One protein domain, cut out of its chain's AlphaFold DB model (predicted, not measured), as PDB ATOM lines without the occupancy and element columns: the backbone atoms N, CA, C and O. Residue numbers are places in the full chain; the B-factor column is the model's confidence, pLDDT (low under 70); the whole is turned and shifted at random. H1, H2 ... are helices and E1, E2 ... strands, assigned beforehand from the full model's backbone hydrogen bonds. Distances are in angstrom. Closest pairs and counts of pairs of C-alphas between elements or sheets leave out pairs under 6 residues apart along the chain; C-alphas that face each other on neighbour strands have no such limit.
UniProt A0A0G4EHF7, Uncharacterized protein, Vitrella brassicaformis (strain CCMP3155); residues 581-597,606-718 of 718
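Overview. This is residues 581 to 597 and 606 to 718 of the 718 residues of an uncharacterized protein of Vitrella brassicaformis (strain CCMP3155) (UniProt A0A0G4EHF7). A twisted wall of four strands has two helices, H1 and H2, side by side over one face, making two layers. Residues 581 to 597 trail away from this body with no named element. The printed part has 130 residues, with two named helices and four named strands in the order E1, H1, E2, H2, E3, E4; the mixed sheet runs E1, E2, E4, E3, and the class is mixed, helices and strands. The whole is compact, with a radius of gyration of the C-alphas of 16.2 A, yet elongated, spanning 56 by 34 by 27 A.

Along the chain. Find C-alpha 618 at (-13.700, 13.123, 12.814), where E1 begins; it runs to 626, 20.8 A, and bends by 72 degrees at 623. Next come H1, residues 628 to 641, 20.1 A, and E2, 645 to 652, 22.1 A. H2, 662 to 680, is 26.9 A long. E3, 684 to 693, 25.6 A, bends by 65 degrees at 687. E4, 699 to 707, 26.4 A, ends at C-alpha 707 at (-19.876, 8.774, 19.809).

Arrangement. Look first at E1 and E2, parallel, with N 621 and O 647 3.0 A apart; with H1 they form a strand-helix-strand unit, two parallel neighbours joined through a helix, its crossover right-handed. E4 is antiparallel to E2 (N 648 to O 703, 2.9 A) and to E3 (N 690 to O 702, 2.9 A); E3 and E4 are a hairpin. E2, H2, E3 form a split unit, with E4 between its strands, also right-handed. H1 is on the sheet over E2 and E4 at a height of 10.0 A; H2, on the same face, is over E4 and E3 at 8.6 A. With residues 672 to 680 alone H2 touches H1, closest at the C-alphas of Val 635 and Cys 676, 6.2 A, at a shallow tilt of 20 degrees, the same way. In both helices every O i to N i+4 pair is within hydrogen-bond range. E1 and E3 are apart.

Size, cuts and confidence. The C-alphas of Ala 597 and Glu 660, the two farthest apart, are 58.0 A apart. Residues 598 to 605 are not printed; C-alphas 597 and 606 are 20.3 A apart across the cut. No link between named elements is long. The model's pLDDT is under 70 in 40 residues of the printed part, among them 581 to 597, 606 to 615 and 710 to 718.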
ATOM      1  N   GLY A 581       8.393  12.923  14.431       46.47
ATOM      2  CA  GLY A 581       9.347  12.357  13.465       46.47
ATOM      3  C   GLY A 581       9.390  13.105  12.128       46.47
ATOM      4  O   GLY A 581       8.546  13.954  11.850       46.47
ATOM      5  N   GLU A 582      10.383  12.791  11.289       41.91
ATOM      6  CA  GLU A 582      10.553  13.394   9.950       41.91
ATOM      7  C   GLU A 582       9.644  12.748   8.872       41.91
ATOM      8  O   GLU A 582       9.490  13.285   7.775       41.91
ATOM      9  N   SER A 583       8.993  11.625   9.197       41.12
ATOM     10  CA  SER A 583       8.104  10.778   8.376       41.12
ATOM     11  C   SER A 583       6.664  11.316   8.216       41.12
ATOM     12  O   SER A 583       5.708  10.551   8.134       41.12
ATOM     13  N   GLY A 584       6.490  12.639   8.180       41.53
ATOM     14  CA  GLY A 584       5.219  13.316   8.470       41.53
ATOM     15  C   GLY A 584       3.952  12.809   7.758       41.53
ATOM     16  O   GLY A 584       3.816  12.931   6.537       41.53
ATOM     17  N   THR A 585       2.949  12.410   8.553       40.25
ATOM     18  CA  THR A 585       1.529  12.473   8.164       40.25
ATOM     19  C   THR A 585       0.800  13.486   9.046       40.25
ATOM     20  O   THR A 585       0.834  13.417  10.266       40.25
ATOM     21  N   ARG A 586       0.177  14.488   8.423       41.47
ATOM     22  CA  ARG A 586      -0.363  15.664   9.116       41.47
ATOM     23  C   ARG A 586      -1.872  15.531   9.314       41.47
ATOM     24  O   ARG A 586      -2.586  15.186   8.372       41.47
ATOM     25  N   LEU A 587      -2.377  15.887  10.495       44.91
ATOM     26  CA  LEU A 587      -3.816  15.940  10.775       44.91
ATOM     27  C   LEU A 587      -4.460  17.185  10.123       44.91
ATOM     28  O   LEU A 587      -4.746  18.185  10.781       44.91
ATOM     29  N   GLU A 588      -4.647  17.156   8.802       42.50
ATOM     30  CA  GLU A 588      -5.028  18.351   8.027       42.50
ATOM     31  C   GLU A 588      -6.498  18.796   8.176       42.50
ATOM     32  O   GLU A 588      -6.822  19.912   7.768       42.50
ATOM     33  N   ASP A 589      -7.387  17.974   8.750       43.72
ATOM     34  CA  ASP A 589      -8.846  18.171   8.657       43.72
ATOM     35  C   ASP A 589      -9.591  18.036  10.006       43.72
ATOM     36  O   ASP A 589     -10.359  17.101  10.245       43.72
ATOM     37  N   VAL A 590      -9.385  19.006  10.908       43.69
ATOM     38  CA  VAL A 590     -10.229  19.196  12.108       43.69
ATOM     39  C   VAL A 590     -11.431  20.076  11.744       43.69
ATOM     40  O   VAL A 590     -11.484  21.271  12.044       43.69
ATOM     41  N   SER A 591     -12.408  19.485  11.054       39.44
ATOM     42  CA  SER A 591     -13.628  20.186  10.641       39.44
ATOM     43  C   SER A 591     -14.610  20.384  11.805       39.44
ATOM     44  O   SER A 591     -15.160  19.438  12.373       39.44
ATOM     45  N   PHE A 592     -14.847  21.654  12.141       47.41
ATOM     46  CA  PHE A 592     -15.839  22.100  13.118       47.41
ATOM     47  C   PHE A 592     -17.134  22.529  12.414       47.41
ATOM     48  O   PHE A 592     -17.121  23.478  11.622       47.41
ATOM     49  N   GLU A 593     -18.276  21.904  12.722       41.28
ATOM     50  CA  GLU A 593     -19.557  22.425  12.224       41.28
ATOM     51  C   GLU A 593     -19.896  23.788  12.843       41.28
ATOM     52  O   GLU A 593     -19.848  23.996  14.061       41.28
ATOM     53  N   ARG A 594     -20.308  24.729  11.986       40.97
ATOM     54  CA  ARG A 594     -20.818  26.036  12.409       40.97
ATOM     55  C   ARG A 594     -22.145  25.823  13.153       40.97
ATOM     56  O   ARG A 594     -23.053  25.248  12.551       40.97
ATOM     57  N   PRO A 595     -22.316  26.303  14.402       41.41
ATOM     58  CA  PRO A 595     -23.548  26.069  15.150       41.41
ATOM     59  C   PRO A 595     -24.783  26.542  14.365       41.41
ATOM     60  O   PRO A 595     -24.759  27.659  13.833       41.41
ATOM     61  N   PRO A 596     -25.867  25.745  14.288       40.78
ATOM     62  CA  PRO A 596     -27.081  26.168  13.606       40.78
ATOM     63  C   PRO A 596     -27.638  27.435  14.263       40.78
ATOM     64  O   PRO A 596     -27.666  27.563  15.487       40.78
ATOM     65  N   ALA A 597     -28.132  28.371  13.446       43.66
ATOM     66  CA  ALA A 597     -28.633  29.671  13.914       43.66
ATOM     67  C   ALA A 597     -29.848  29.573  14.868       43.66
ATOM     68  O   ALA A 597     -30.214  30.558  15.505       43.66
ATOM     69  N   PRO A 606     -26.986  15.953  27.423       48.50
ATOM     70  CA  PRO A 606     -26.717  16.115  28.849       48.50
ATOM     71  C   PRO A 606     -26.105  17.477  29.183       48.50
ATOM     72  O   PRO A 606     -25.312  18.025  28.420       48.50
ATOM     73  N   ALA A 607     -26.385  18.024  30.371       49.16
ATOM     74  CA  ALA A 607     -25.838  19.328  30.764       49.16
ATOM     75  C   ALA A 607     -24.289  19.370  30.742       49.16
ATOM     76  O   ALA A 607     -23.708  20.407  30.433       49.16
ATOM     77  N   ALA A 608     -23.629  18.228  30.970       42.69
ATOM     78  CA  ALA A 608     -22.177  18.043  30.863       42.69
ATOM     79  C   ALA A 608     -21.633  17.982  29.413       42.69
ATOM     80  O   ALA A 608     -20.436  17.786  29.212       42.69
ATOM     81  N   TRP A 609     -22.495  18.117  28.400       47.78
ATOM     82  CA  TRP A 609     -22.146  18.292  26.984       47.78
ATOM     83  C   TRP A 609     -22.305  19.762  26.539       47.78
ATOM     84  O   TRP A 609     -22.111  20.083  25.375       47.78
ATOM     85  N   ARG A 610     -22.634  20.686  27.459       53.50
ATOM     86  CA  ARG A 610     -22.798  22.127  27.170       53.50
ATOM     87  C   ARG A 610     -21.485  22.926  27.189       53.50
ATOM     88  O   ARG A 610     -21.524  24.156  27.136       53.50
ATOM     89  N   LEU A 611     -20.333  22.251  27.240       47.00
ATOM     90  CA  LEU A 611     -19.075  22.845  26.781       47.00
ATOM     91  C   LEU A 611     -19.250  23.165  25.294       47.00
ATOM     92  O   LEU A 611     -19.436  22.261  24.491       47.00
ATOM     93  N   ARG A 612     -19.223  24.451  24.933       51.22
ATOM     94  CA  ARG A 612     -19.467  24.926  23.559       51.22
ATOM     95  C   ARG A 612     -18.269  24.720  22.619       51.22
ATOM     96  O   ARG A 612     -18.048  25.536  21.732       51.22
ATOM     97  N   CYS A 613     -17.516  23.641  22.813       49.66
ATOM     98  CA  CYS A 613     -16.631  23.127  21.776       49.66
ATOM     99  C   CYS A 613     -17.518  22.760  20.572       49.66
ATOM    100  O   CYS A 613     -18.546  22.108  20.782       49.66
ATOM    101  N   PRO A 614     -17.207  23.186  19.335       54.25
ATOM    102  CA  PRO A 614     -18.013  22.796  18.190       54.25
ATOM    103  C   PRO A 614     -17.814  21.311  17.885       54.25
ATOM    104  O   PRO A 614     -16.842  20.689  18.315       54.25
ATOM    105  N   LEU A 615     -18.748  20.751  17.123       62.06
ATOM    106  CA  LEU A 615     -18.757  19.335  16.788       62.06
ATOM    107  C   LEU A 615     -17.573  19.001  15.867       62.06
ATOM    108  O   LEU A 615     -17.590  19.367  14.693       62.06
ATOM    109  N   ILE A 616     -16.561  18.309  16.400       73.06
ATOM    110  CA  ILE A 616     -15.482  17.713  15.602       73.06
ATOM    111  C   ILE A 616     -16.057  16.457  14.946       73.06
ATOM    112  O   ILE A 616     -16.387  15.490  15.634       73.06
ATOM    113  N   LEU A 617     -16.215  16.453  13.622       68.44
ATOM    114  CA  LEU A 617     -16.860  15.328  12.933       68.44
ATOM    115  C   LEU A 617     -15.990  14.062  12.935       68.44
ATOM    116  O   LEU A 617     -16.504  12.954  13.108       68.44
ATOM    117  N   ARG A 618     -14.671  14.218  12.792       71.31
ATOM    118  CA  ARG A 618     -13.700  13.123  12.814       71.31
ATOM    119  C   ARG A 618     -12.381  13.585  13.434       71.31
ATOM    120  O   ARG A 618     -11.924  14.685  13.155       71.31
ATOM    121  N   LEU A 619     -11.776  12.723  14.240       76.50
ATOM    122  CA  LEU A 619     -10.398  12.812  14.717       76.50
ATOM    123  C   LEU A 619      -9.724  11.501  14.293       76.50
ATOM    124  O   LEU A 619     -10.208  10.441  14.674       76.50
ATOM    125  N   GLY A 620      -8.723  11.532  13.415       69.62
ATOM    126  CA  GLY A 620      -8.204  10.320  12.768       69.62
ATOM    127  C   GLY A 620      -6.690  10.330  12.665       69.62
ATOM    128  O   GLY A 620      -6.181  11.042  11.810       69.62
ATOM    129  N   ASP A 621      -6.011   9.556  13.512       66.50
ATOM    130  CA  ASP A 621      -4.578   9.738  13.772       66.50
ATOM    131  C   ASP A 621      -3.725   8.454  13.684       66.50
ATOM    132  O   ASP A 621      -4.233   7.333  13.835       66.50
ATOM    133  N   SER A 622      -2.425   8.642  13.436       70.19
ATOM    134  CA  SER A 622      -1.400   7.600  13.312       70.19
ATOM    135  C   SER A 622      -0.096   8.037  13.986       70.19
ATOM    136  O   SER A 622       0.601   8.909  13.474       70.19
ATOM    137  N   PHE A 623       0.249   7.402  15.106       73.69
ATOM    138  CA  PHE A 623       1.484   7.661  15.845       73.69
ATOM    139  C   PHE A 623       2.605   6.690  15.439       73.69
ATOM    140  O   PHE A 623       2.471   5.483  15.652       73.69
ATOM    141  N   ASP A 624       3.727   7.213  14.940       67.75
ATOM    142  CA  ASP A 624       4.904   6.395  14.597       67.75
ATOM    143  C   ASP A 624       5.637   5.842  15.846       67.75
ATOM    144  O   ASP A 624       6.275   4.805  15.751       67.75
ATOM    145  N   GLU A 625       5.515   6.486  17.018       77.06
ATOM    146  CA  GLU A 625       6.041   6.039  18.329       77.06
ATOM    147  C   GLU A 625       5.284   6.772  19.466       77.06
ATOM    148  O   GLU A 625       5.240   8.007  19.471       77.06
ATOM    149  N   VAL A 626       4.703   6.058  20.444       82.62
ATOM    150  CA  VAL A 626       4.020   6.642  21.626       82.62
ATOM    151  C   VAL A 626       4.263   5.873  22.926       82.62
ATOM    152  O   VAL A 626       4.199   4.647  22.968       82.62
ATOM    153  N   SER A 627       4.432   6.615  24.026       89.69
ATOM    154  CA  SER A 627       4.431   6.047  25.382       89.69
ATOM    155  C   SER A 627       3.014   5.678  25.846       89.69
ATOM    156  O   SER A 627       2.016   6.249  25.384       89.69
ATOM    157  N   LYS A 628       2.899   4.816  26.867       91.31
ATOM    158  CA  LYS A 628       1.629   4.563  27.576       91.31
ATOM    159  C   LYS A 628       1.013   5.861  28.123       91.31
ATOM    160  O   LYS A 628      -0.207   5.953  28.279       91.31
ATOM    161  N   ALA A 629       1.831   6.863  28.453       86.81
ATOM    162  CA  ALA A 629       1.373   8.156  28.961       86.81
ATOM    163  C   ALA A 629       0.771   9.057  27.864       86.81
ATOM    164  O   ALA A 629      -0.201   9.776  28.128       86.81
ATOM    165  N   ASP A 630       1.300   8.998  26.641       82.94
ATOM    166  CA  ASP A 630       0.780   9.757  25.498       82.94
ATOM    167  C   ASP A 630      -0.569   9.191  25.033       82.94
ATOM    168  O   ASP A 630      -1.523   9.951  24.855       82.94
ATOM    169  N   VAL A 631      -0.705   7.857  24.969       87.25
ATOM    170  CA  VAL A 631      -1.987   7.184  24.671       87.25
ATOM    171  C   VAL A 631      -3.068   7.584  25.686       87.25
ATOM    172  O   VAL A 631      -4.171   7.976  25.294       87.25
ATOM    173  N   ARG A 632      -2.749   7.584  26.990       87.94
ATOM    174  CA  ARG A 632      -3.668   8.056  28.047       87.94
ATOM    175  C   ARG A 632      -4.004   9.549  27.920       87.94
ATOM    176  O   ARG A 632      -5.161   9.925  28.106       87.94
ATOM    177  N   SER A 633      -3.042  10.400  27.553       83.00
ATOM    178  CA  SER A 633      -3.294  11.830  27.287       83.00
ATOM    179  C   SER A 633      -4.234  12.038  26.095       83.00
ATOM    180  O   SER A 633      -5.151  12.859  26.169       83.00
ATOM    181  N   TYR A 634      -4.080  11.252  25.027       85.19
ATOM    182  CA  TYR A 634      -4.962  11.287  23.859       85.19
ATOM    183  C   TYR A 634      -6.377  10.780  24.166       85.19
ATOM    184  O   TYR A 634      -7.360  11.417  23.783       85.19
ATOM    185  N   VAL A 635      -6.510   9.723  24.967       87.50
ATOM    186  CA  VAL A 635      -7.800   9.271  25.519       87.50
ATOM    187  C   VAL A 635      -8.466  10.356  26.370       87.50
ATOM    188  O   VAL A 635      -9.652  10.655  26.191       87.50
ATOM    189  N   GLN A 636      -7.706  11.019  27.244       85.25
ATOM    190  CA  GLN A 636      -8.224  12.123  28.045       85.25
ATOM    191  C   GLN A 636      -8.660  13.302  27.156       85.25
ATOM    192  O   GLN A 636      -9.736  13.863  27.378       85.25
ATOM    193  N   PHE A 637      -7.896  13.636  26.112       83.00
ATOM    194  CA  PHE A 637      -8.259  14.643  25.113       83.00
ATOM    195  C   PHE A 637      -9.559  14.288  24.368       83.00
ATOM    196  O   PHE A 637     -10.464  15.122  24.303       83.00
ATOM    197  N   ILE A 638      -9.727  13.043  23.906       87.25
ATOM    198  CA  ILE A 638     -10.985  12.549  23.311       87.25
ATOM    199  C   ILE A 638     -12.161  12.745  24.280       87.25
ATOM    200  O   ILE A 638     -13.220  13.232  23.877       87.25
ATOM    201  N   SER A 639     -11.986  12.427  25.567       84.12
ATOM    202  CA  SER A 639     -13.050  12.550  26.580       84.12
ATOM    203  C   SER A 639     -13.538  13.999  26.794       84.12
ATOM    204  O   SER A 639     -14.706  14.224  27.155       84.12
ATOM    205  N   ILE A 640     -12.654  14.973  26.535       80.12
ATOM    206  CA  ILE A 640     -12.880  16.421  26.639       80.12
ATOM    207  C   ILE A 640     -13.492  16.968  25.342       80.12
ATOM    208  O   ILE A 640     -14.524  17.637  25.389       80.12
ATOM    209  N   CYS A 641     -12.871  16.684  24.196       77.19
ATOM    210  CA  CYS A 641     -13.222  17.267  22.898       77.19
ATOM    211  C   CYS A 641     -14.398  16.570  22.195       77.19
ATOM    212  O   CYS A 641     -15.059  17.191  21.367       77.19
ATOM    213  N   ARG A 642     -14.674  15.309  22.546       83.50
ATOM    214  CA  ARG A 642     -15.820  14.492  22.105       83.50
ATOM    215  C   ARG A 642     -16.121  14.517  20.592       83.50
ATOM    216  O   ARG A 642     -17.264  14.783  20.210       83.50
ATOM    217  N   PRO A 643     -15.137  14.214  19.720       84.50
ATOM    218  CA  PRO A 643     -15.382  14.033  18.288       84.50
ATOM    219  C   PRO A 643     -16.414  12.928  17.999       84.50
ATOM    220  O   PRO A 643     -16.478  11.932  18.720       84.50
ATOM    221  N   VAL A 644     -17.200  13.068  16.927       84.12
ATOM    222  CA  VAL A 644     -18.254  12.096  16.559       84.12
ATOM    223  C   VAL A 644     -17.654  10.746  16.161       84.12
ATOM    224  O   VAL A 644     -18.172   9.701  16.556       84.12
ATOM    225  N   HIS A 645     -16.537  10.774  15.436       82.50
ATOM    226  CA  HIS A 645     -15.721   9.608  15.110       82.50
ATOM    227  C   HIS A 645     -14.280   9.815  15.581       82.50
ATOM    228  O   HIS A 645     -13.682  10.852  15.290       82.50
ATOM    229  N   VAL A 646     -13.708   8.808  16.236       87.38
ATOM    230  CA  VAL A 646     -12.261   8.670  16.429       87.38
ATOM    231  C   VAL A 646     -11.783   7.493  15.593       87.38
ATOM    232  O   VAL A 646     -12.354   6.412  15.688       87.38
ATOM    233  N   HIS A 647     -10.720   7.686  14.827       86.81
ATOM    234  CA  HIS A 647      -9.797   6.619  14.467       86.81
ATOM    235  C   HIS A 647      -8.482   6.918  15.179       86.81
ATOM    236  O   HIS A 647      -8.018   8.060  15.160       86.81
ATOM    237  N   PHE A 648      -7.882   5.927  15.821       86.69
ATOM    238  CA  PHE A 648      -6.521   6.071  16.310       86.69
ATOM    239  C   PHE A 648      -5.735   4.801  16.076       86.69
ATOM    240  O   PHE A 648      -6.250   3.687  16.196       86.69
ATOM    241  N   SER A 649      -4.480   4.997  15.718       88.06
ATOM    242  CA  SER A 649      -3.533   3.946  15.421       88.06
ATOM    243  C   SER A 649      -2.166   4.405  15.924       88.06
ATOM    244  O   SER A 649      -1.858   5.587  15.839       88.06
ATOM    245  N   GLY A 650      -1.369   3.521  16.516       88.19
ATOM    246  CA  GLY A 650      -0.072   3.926  17.049       88.19
ATOM    247  C   GLY A 650       0.815   2.764  17.455       88.19
ATOM    248  O   GLY A 650       0.311   1.692  17.800       88.19
ATOM    249  N   TRP A 651       2.123   2.988  17.389       90.69
ATOM    250  CA  TRP A 651       3.144   2.033  17.809       90.69
ATOM    251  C   TRP A 651       3.515   2.335  19.261       90.69
ATOM    252  O   TRP A 651       3.882   3.465  19.575       90.69
ATOM    253  N   VAL A 652       3.392   1.352  20.152       90.44
ATOM    254  CA  VAL A 652       3.846   1.485  21.544       90.44
ATOM    255  C   VAL A 652       5.247   0.895  21.654       90.44
ATOM    256  O   VAL A 652       5.493  -0.197  21.144       90.44
ATOM    257  N   ASP A 653       6.150   1.634  22.295       89.19
ATOM    258  CA  ASP A 653       7.536   1.219  22.532       89.19
ATOM    259  C   ASP A 653       7.588  -0.089  23.351       89.19
ATOM    260  O   ASP A 653       6.828  -0.250  24.310       89.19
ATOM    261  N   GLU A 654       8.473  -1.023  22.989       91.06
ATOM    262  CA  GLU A 654       8.647  -2.281  23.731       91.06
ATOM    263  C   GLU A 654       9.201  -2.010  25.142       91.06
ATOM    264  O   GLU A 654       8.766  -2.661  26.090       91.06
ATOM    265  N   ASP A 655      10.042  -0.977  25.313       92.81
ATOM    266  CA  ASP A 655      10.570  -0.545  26.620       92.81
ATOM    267  C   ASP A 655       9.481   0.055  27.549       92.81
ATOM    268  O   ASP A 655       9.689   0.176  28.759       92.81
ATOM    269  N   GLU A 656       8.305   0.420  27.018       93.50
ATOM    270  CA  GLU A 656       7.143   0.871  27.804       93.50
ATOM    271  C   GLU A 656       6.184  -0.280  28.177       93.50
ATOM    272  O   GLU A 656       5.308  -0.085  29.028       93.50
ATOM    273  N   LEU A 657       6.313  -1.469  27.575       94.19
ATOM    274  CA  LEU A 657       5.418  -2.611  27.795       94.19
ATOM    275  C   LEU A 657       5.892  -3.537  28.931       94.19
ATOM    276  O   LEU A 657       7.074  -3.683  29.218       94.19
ATOM    277  N   GLU A 658       4.939  -4.177  29.610       95.06
ATOM    278  CA  GLU A 658       5.195  -5.057  30.758       95.06
ATOM    279  C   GLU A 658       5.173  -6.541  30.352       95.06
ATOM    280  O   GLU A 658       4.115  -7.111  30.079       95.06
ATOM    281  N   GLY A 659       6.342  -7.192  30.362       93.44
ATOM    282  CA  GLY A 659       6.483  -8.634  30.131       93.44
ATOM    283  C   GLY A 659       7.938  -9.117  30.099       93.44
ATOM    284  O   GLY A 659       8.858  -8.313  29.987       93.44
ATOM    285  N   GLU A 660       8.149 -10.436  30.183       92.62
ATOM    286  CA  GLU A 660       9.442 -11.070  29.842       92.62
ATOM    287  C   GLU A 660       9.472 -11.597  28.389       92.62
ATOM    288  O   GLU A 660      10.536 -11.946  27.880       92.62
ATOM    289  N   ASP A 661       8.316 -11.659  27.711       94.94
ATOM    290  CA  ASP A 661       8.191 -12.081  26.313       94.94
ATOM    291  C   ASP A 661       7.097 -11.314  25.536       94.94
ATOM    292  O   ASP A 661       6.296 -10.560  26.096       94.94
ATOM    293  N   GLN A 662       7.041 -11.554  24.221       92.38
ATOM    294  CA  GLN A 662       6.090 -10.923  23.296       92.38
ATOM    295  C   GLN A 662       4.611 -11.243  23.596       92.38
ATOM    296  O   GLN A 662       3.721 -10.503  23.175       92.38
ATOM    297  N   ILE A 663       4.313 -12.348  24.288       92.81
ATOM    298  CA  ILE A 663       2.945 -12.754  24.644       92.81
ATOM    299  C   ILE A 663       2.470 -11.965  25.868       92.81
ATOM    300  O   ILE A 663       1.292 -11.594  25.933       92.81
ATOM    301  N   ASP A 664       3.367 -11.696  26.814       94.88
ATOM    302  CA  ASP A 664       3.114 -10.825  27.960       94.88
ATOM    303  C   ASP A 664       3.028  -9.350  27.526       94.88
ATOM    304  O   ASP A 664       2.015  -8.711  27.811       94.88
ATOM    305  N   ALA A 665       3.961  -8.853  26.706       93.50
ATOM    306  CA  ALA A 665       3.904  -7.493  26.156       93.50
ATOM    307  C   ALA A 665       2.628  -7.242  25.313       93.50
ATOM    308  O   ALA A 665       1.951  -6.224  25.475       93.50
ATOM    309  N   LEU A 666       2.191  -8.209  24.490       93.25
ATOM    310  CA  LEU A 666       0.887  -8.137  23.804       93.25
ATOM    311  C   LEU A 666      -0.319  -8.210  24.758       93.25
ATOM    312  O   LEU A 666      -1.410  -7.759  24.392       93.25
ATOM    313  N   ARG A 667      -0.182  -8.797  25.954       94.38
ATOM    314  CA  ARG A 667      -1.241  -8.822  26.979       94.38
ATOM    315  C   ARG A 667      -1.343  -7.481  27.695       94.38
ATOM    316  O   ARG A 667      -2.459  -7.024  27.944       94.38
ATOM    317  N   ASP A 668      -0.216  -6.844  27.977       95.88
ATOM    318  CA  ASP A 668      -0.159  -5.494  28.527       95.88
ATOM    319  C   ASP A 668      -0.674  -4.444  27.524       95.88
ATOM    320  O   ASP A 668      -1.586  -3.687  27.853       95.88
ATOM    321  N   LEU A 669      -0.264  -4.497  26.249       94.50
ATOM    322  CA  LEU A 669      -0.815  -3.639  25.186       94.50
ATOM    323  C   LEU A 669      -2.354  -3.730  25.097       94.50
ATOM    324  O   LEU A 669      -3.048  -2.725  24.937       94.50
ATOM    325  N   ARG A 670      -2.908  -4.941  25.242       93.81
ATOM    326  CA  ARG A 670      -4.364  -5.179  25.299       93.81
ATOM    327  C   ARG A 670      -5.001  -4.680  26.595       93.81
ATOM    328  O   ARG A 670      -6.179  -4.328  26.587       93.81
ATOM    329  N   SER A 671      -4.245  -4.637  27.688       94.12
ATOM    330  CA  SER A 671      -4.696  -4.109  28.977       94.12
ATOM    331  C   SER A 671      -4.765  -2.582  28.937       94.12
ATOM    332  O   SER A 671      -5.798  -2.027  29.305       94.12
ATOM    333  N   LEU A 672      -3.758  -1.915  28.354       93.50
ATOM    334  CA  LEU A 672      -3.792  -0.490  28.005       93.50
ATOM    335  C   LEU A 672      -4.983  -0.173  27.087       93.50
ATOM    336  O   LEU A 672      -5.757   0.738  27.371       93.50
ATOM    337  N   ALA A 673      -5.181  -0.948  26.014       91.06
ATOM    338  CA  ALA A 673      -6.311  -0.773  25.097       91.06
ATOM    339  C   ALA A 673      -7.673  -0.875  25.809       91.06
ATOM    340  O   ALA A 673      -8.601  -0.121  25.501       91.06
ATOM    341  N   TRP A 674      -7.789  -1.792  26.774       90.75
ATOM    342  CA  TRP A 674      -9.000  -1.976  27.567       90.75
ATOM    343  C   TRP A 674      -9.208  -0.861  28.599       90.75
ATOM    344  O   TRP A 674     -10.324  -0.368  28.713       90.75
ATOM    345  N   GLU A 675      -8.159  -0.400  29.285       93.25
ATOM    346  CA  GLU A 675      -8.188   0.782  30.164       93.25
ATOM    347  C   GLU A 675      -8.698   2.018  29.401       93.25
ATOM    348  O   GLU A 675      -9.678   2.653  29.794       93.25
ATOM    349  N   CYS A 676      -8.111   2.274  28.229       90.19
ATOM    350  CA  CYS A 676      -8.491   3.356  27.323       90.19
ATOM    351  C   CYS A 676      -9.958   3.266  26.861       90.19
ATOM    352  O   CYS A 676     -10.635   4.285  26.696       90.19
ATOM    353  N   PHE A 677     -10.473   2.050  26.655       90.00
ATOM    354  CA  PHE A 677     -11.882   1.831  26.338       90.00
ATOM    355  C   PHE A 677     -12.798   1.990  27.559       90.00
ATOM    356  O   PHE A 677     -13.882   2.555  27.423       90.00
ATOM    357  N   GLU A 678     -12.395   1.531  28.744       91.81
ATOM    358  CA  GLU A 678     -13.185   1.623  29.976       91.81
ATOM    359  C   GLU A 678     -13.457   3.078  30.390       91.81
ATOM    360  O   GLU A 678     -14.578   3.377  30.809       91.81
ATOM    361  N   ASP A 679     -12.502   3.987  30.174       89.44
ATOM    362  CA  ASP A 679     -12.693   5.435  30.349       89.44
ATOM    363  C   ASP A 679     -13.655   6.029  29.302       89.44
ATOM    364  O   ASP A 679     -14.510   6.868  29.610       89.44
ATOM    365  N   LEU A 680     -13.562   5.583  28.044       91.50
ATOM    366  CA  LEU A 680     -14.336   6.148  26.934       91.50
ATOM    367  C   LEU A 680     -15.713   5.503  26.723       91.50
ATOM    368  O   LEU A 680     -16.571   6.131  26.100       91.50
ATOM    369  N   LYS A 681     -16.001   4.309  27.255       93.19
ATOM    370  CA  LYS A 681     -17.251   3.562  26.985       93.19
ATOM    371  C   LYS A 681     -18.531   4.285  27.414       93.19
ATOM    372  O   LYS A 681     -19.610   3.944  26.926       93.19
ATOM    373  N   ALA A 682     -18.448   5.258  28.321       89.62
ATOM    374  CA  ALA A 682     -19.584   6.103  28.691       89.62
ATOM    375  C   ALA A 682     -19.963   7.097  27.573       89.62
ATOM    376  O   ALA A 682     -21.119   7.498  27.467       89.62
ATOM    377  N   LEU A 683     -18.993   7.466  26.731       89.38
ATOM    378  CA  LEU A 683     -19.109   8.445  25.648       89.38
ATOM    379  C   LEU A 683     -19.088   7.794  24.251       89.38
ATOM    380  O   LEU A 683     -19.627   8.370  23.311       89.38
ATOM    381  N   TYR A 684     -18.510   6.596  24.115       93.06
ATOM    382  CA  TYR A 684     -18.211   5.944  22.836       93.06
ATOM    383  C   TYR A 684     -18.649   4.479  22.756       93.06
ATOM    384  O   TYR A 684     -18.663   3.739  23.743       93.06
ATOM    385  N   THR A 685     -18.964   4.044  21.539       92.06
ATOM    386  CA  THR A 685     -19.007   2.643  21.110       92.06
ATOM    387  C   THR A 685     -17.740   2.358  20.309       92.06
ATOM    388  O   THR A 685     -17.467   3.075  19.351       92.06
ATOM    389  N   MET A 686     -16.988   1.314  20.658       90.94
ATOM    390  CA  MET A 686     -15.908   0.819  19.801       90.94
ATOM    391  C   MET A 686     -16.531   0.104  18.592       90.94
ATOM    392  O   MET A 686     -17.306  -0.835  18.762       90.94
ATOM    393  N   ALA A 687     -16.250   0.596  17.387       90.12
ATOM    394  CA  ALA A 687     -16.720   0.042  16.116       90.12
ATOM    395  C   ALA A 687     -15.696  -0.912  15.477       90.12
ATOM    396  O   ALA A 687     -16.066  -1.759  14.667       90.12
ATOM    397  N   GLY A 688     -14.428  -0.790  15.868       89.88
ATOM    398  CA  GLY A 688     -13.312  -1.623  15.438       89.88
ATOM    399  C   GLY A 688     -12.091  -1.379  16.323       89.88
ATOM    400  O   GLY A 688     -12.070  -0.440  17.118       89.88
ATOM    401  N   GLY A 689     -11.081  -2.234  16.204       89.25
ATOM    402  CA  GLY A 689      -9.820  -2.097  16.925       89.25
ATOM    403  C   GLY A 689      -9.019  -3.391  16.935       89.25
ATOM    404  O   GLY A 689      -9.573  -4.474  16.732       89.25
ATOM    405  N   SER A 690      -7.712  -3.274  17.147       92.62
ATOM    406  CA  SER A 690      -6.796  -4.410  17.203       92.62
ATOM    407  C   SER A 690      -5.527  -4.097  18.002       92.62
ATOM    408  O   SER A 690      -5.171  -2.940  18.228       92.62
ATOM    409  N   CYS A 691      -4.869  -5.160  18.467       93.12
ATOM    410  CA  CYS A 691      -3.595  -5.117  19.179       93.12
ATOM    411  C   CYS A 691      -2.715  -6.224  18.584       93.12
ATOM    412  O   CYS A 691      -2.928  -7.413  18.873       93.12
ATOM    413  N   GLU A 692      -1.807  -5.827  17.696       92.81
ATOM    414  CA  GLU A 692      -1.081  -6.687  16.756       92.81
ATOM    415  C   GLU A 692       0.428  -6.434  16.853       92.81
ATOM    416  O   GLU A 692       0.857  -5.287  16.917       92.81
ATOM    417  N   LEU A 693       1.233  -7.497  16.809       92.00
ATOM    418  CA  LEU A 693       2.671  -7.391  16.553       92.00
ATOM    419  C   LEU A 693       2.870  -7.386  15.033       92.00
ATOM    420  O   LEU A 693       2.362  -8.284  14.354       92.00
ATOM    421  N   ASN A 694       3.553  -6.382  14.489       88.75
ATOM    422  CA  ASN A 694       3.740  -6.274  13.042       88.75
ATOM    423  C   ASN A 694       4.939  -7.119  12.539       88.75
ATOM    424  O   ASN A 694       5.600  -7.822  13.301       88.75
ATOM    425  N   LEU A 695       5.225  -7.068  11.231       85.25
ATOM    426  CA  LEU A 695       6.298  -7.866  10.615       85.25
ATOM    427  C   LEU A 695       7.729  -7.420  10.972       85.25
ATOM    428  O   LEU A 695       8.659  -8.176  10.698       85.25
ATOM    429  N   MET A 696       7.915  -6.223  11.535       86.94
ATOM    430  CA  MET A 696       9.206  -5.733  12.038       86.94
ATOM    431  C   MET A 696       9.413  -6.066  13.527       86.94
ATOM    432  O   MET A 696      10.543  -6.025  14.002       86.94
ATOM    433  N   GLY A 697       8.346  -6.443  14.244       88.38
ATOM    434  CA  GLY A 697       8.349  -6.658  15.694       88.38
ATOM    435  C   GLY A 697       7.776  -5.487  16.503       88.38
ATOM    436  O   GLY A 697       7.881  -5.501  17.721       88.38
ATOM    437  N   GLU A 698       7.157  -4.495  15.860       91.69
ATOM    438  CA  GLU A 698       6.600  -3.316  16.538       91.69
ATOM    439  C   GLU A 698       5.157  -3.578  17.025       91.69
ATOM    440  O   GLU A 698       4.357  -4.238  16.345       91.69
ATOM    441  N   TYR A 699       4.814  -3.054  18.206       92.00
ATOM    442  CA  TYR A 699       3.541  -3.298  18.894       92.00
ATOM    443  C   TYR A 699       2.476  -2.270  18.489       92.00
ATOM    444  O   TYR A 699       2.429  -1.151  19.001       92.00
ATOM    445  N   TRP A 700       1.579  -2.652  17.580       91.00
ATOM    446  CA  TRP A 700       0.560  -1.763  17.026       91.00
ATOM    447  C   TRP A 700      -0.762  -1.838  17.811       91.00
ATOM    448  O   TRP A 700      -1.427  -2.876  17.849       91.00
ATOM    449  N   LEU A 701      -1.203  -0.698  18.356       92.19
ATOM    450  CA  LEU A 701      -2.550  -0.470  18.893       92.19
ATOM    451  C   LEU A 701      -3.442   0.285  17.887       92.19
ATOM    452  O   LEU A 701      -3.033   1.309  17.341       92.19
ATOM    453  N   ARG A 702      -4.672  -0.187  17.644       90.81
ATOM    454  CA  ARG A 702      -5.699   0.503  16.837       90.81
ATOM    455  C   ARG A 702      -7.057   0.504  17.531       90.81
ATOM    456  O   ARG A 702      -7.454  -0.525  18.076       90.81
ATOM    457  N   ALA A 703      -7.819   1.591  17.410       91.12
ATOM    458  CA  ALA A 703      -9.260   1.583  17.668       91.12
ATOM    459  C   ALA A 703     -10.043   2.598  16.822       91.12
ATOM    460  O   ALA A 703      -9.624   3.737  16.616       91.12
ATOM    461  N   ASP A 704     -11.244   2.186  16.420       89.62
ATOM    462  CA  ASP A 704     -12.288   3.024  15.839       89.62
ATOM    463  C   ASP A 704     -13.393   3.222  16.879       89.62
ATOM    464  O   ASP A 704     -14.021   2.257  17.327       89.62
ATOM    465  N   LEU A 705     -13.667   4.470  17.259       91.06
ATOM    466  CA  LEU A 705     -14.688   4.833  18.243       91.06
ATOM    467  C   LEU A 705     -15.753   5.730  17.600       91.06
ATOM    468  O   LEU A 705     -15.441   6.657  16.857       91.06
ATOM    469  N   VAL A 706     -17.023   5.494  17.927       89.12
ATOM    470  CA  VAL A 706     -18.168   6.288  17.453       89.12
ATOM    471  C   VAL A 706     -18.957   6.812  18.649       89.12
ATOM    472  O   VAL A 706     -19.288   6.046  19.557       89.12
ATOM    473  N   ALA A 707     -19.238   8.114  18.675       88.94
ATOM    474  CA  ALA A 707     -19.876   8.774  19.809       88.94
ATOM    475  C   ALA A 707     -21.300   8.245  20.077       88.94
ATOM    476  O   ALA A 707     -22.113   8.047  19.169       88.94
ATOM    477  N   LYS A 708     -21.618   8.039  21.358       88.00
ATOM    478  CA  LYS A 708     -22.928   7.587  21.840       88.00
ATOM    479  C   LYS A 708     -23.882   8.767  21.992       88.00
ATOM    480  O   LYS A 708     -23.877   9.461  23.005       88.00
ATOM    481  N   TRP A 709     -24.737   8.957  20.995       78.12
ATOM    482  CA  TRP A 709     -25.861   9.892  21.061       78.12
ATOM    483  C   TRP A 709     -26.852   9.475  22.164       78.12
ATOM    484  O   TRP A 709     -27.182   8.293  22.296       78.12
ATOM    485  N   ALA A 710     -27.325  10.446  22.953       66.00
ATOM    486  CA  ALA A 710     -28.153  10.217  24.146       66.00
ATOM    487  C   ALA A 710     -29.494   9.512  23.845       66.00
ATOM    488  O   ALA A 710     -30.074   8.866  24.713       66.00
ATOM    489  N   ASP A 711     -29.956   9.607  22.600       61.44
ATOM    490  CA  ASP A 711     -31.181   9.036  22.041       61.44
ATOM    491  C   ASP A 711     -31.214   7.495  22.005       61.44
ATOM    492  O   ASP A 711     -32.255   6.912  21.708       61.44
ATOM    493  N   GLY A 712     -30.080   6.814  22.226       55.34
ATOM    494  CA  GLY A 712     -29.992   5.348  22.139       55.34
ATOM    495  C   GLY A 712     -30.229   4.783  20.728       55.34
ATOM    496  O   GLY A 712     -30.473   3.587  20.563       55.34
ATOM    497  N   HIS A 713     -30.185   5.633  19.700       48.38
ATOM    498  CA  HIS A 713     -30.447   5.282  18.306       48.38
ATOM    499  C   HIS A 713     -29.321   5.786  17.397       48.38
ATOM    500  O   HIS A 713     -29.283   6.954  17.013       48.38
ATOM    501  N   THR A 714     -28.431   4.878  16.997       45.62
ATOM    502  CA  THR A 714     -27.383   5.101  15.992       45.62
ATOM    503  C   THR A 714     -27.991   5.300  14.596       45.62
ATOM    504  O   THR A 714     -28.050   4.390  13.774       45.62
ATOM    505  N   ARG A 715     -28.464   6.520  14.312       40.31
ATOM    506  CA  ARG A 715     -29.083   6.911  13.029       40.31
ATOM    507  C   ARG A 715     -28.086   7.287  11.924       40.31
ATOM    508  O   ARG A 715     -28.375   8.148  11.101       40.31
ATOM    509  N   TYR A 716     -26.970   6.571  11.847       39.41
ATOM    510  CA  TYR A 716     -26.157   6.508  10.635       39.41
ATOM    511  C   TYR A 716     -25.910   5.044  10.281       39.41
ATOM    512  O   TYR A 716     -25.183   4.336  10.976       39.41
ATOM    513  N   LYS A 717     -26.533   4.596   9.186       34.69
ATOM    514  CA  LYS A 717     -25.943   3.536   8.369       34.69
ATOM    515  C   LYS A 717     -24.900   4.205   7.482       34.69
ATOM    516  O   LYS A 717     -25.236   5.178   6.808       34.69
ATOM    517  N   VAL A 718     -23.682   3.680   7.536       34.69
ATOM    518  CA  VAL A 718     -22.650   3.870   6.507       34.69
ATOM    519  C   VAL A 718     -23.055   3.065   5.269       34.69
ATOM    520  O   VAL A 718     -23.653   1.980   5.472       34.69
TER     521      VAL A 718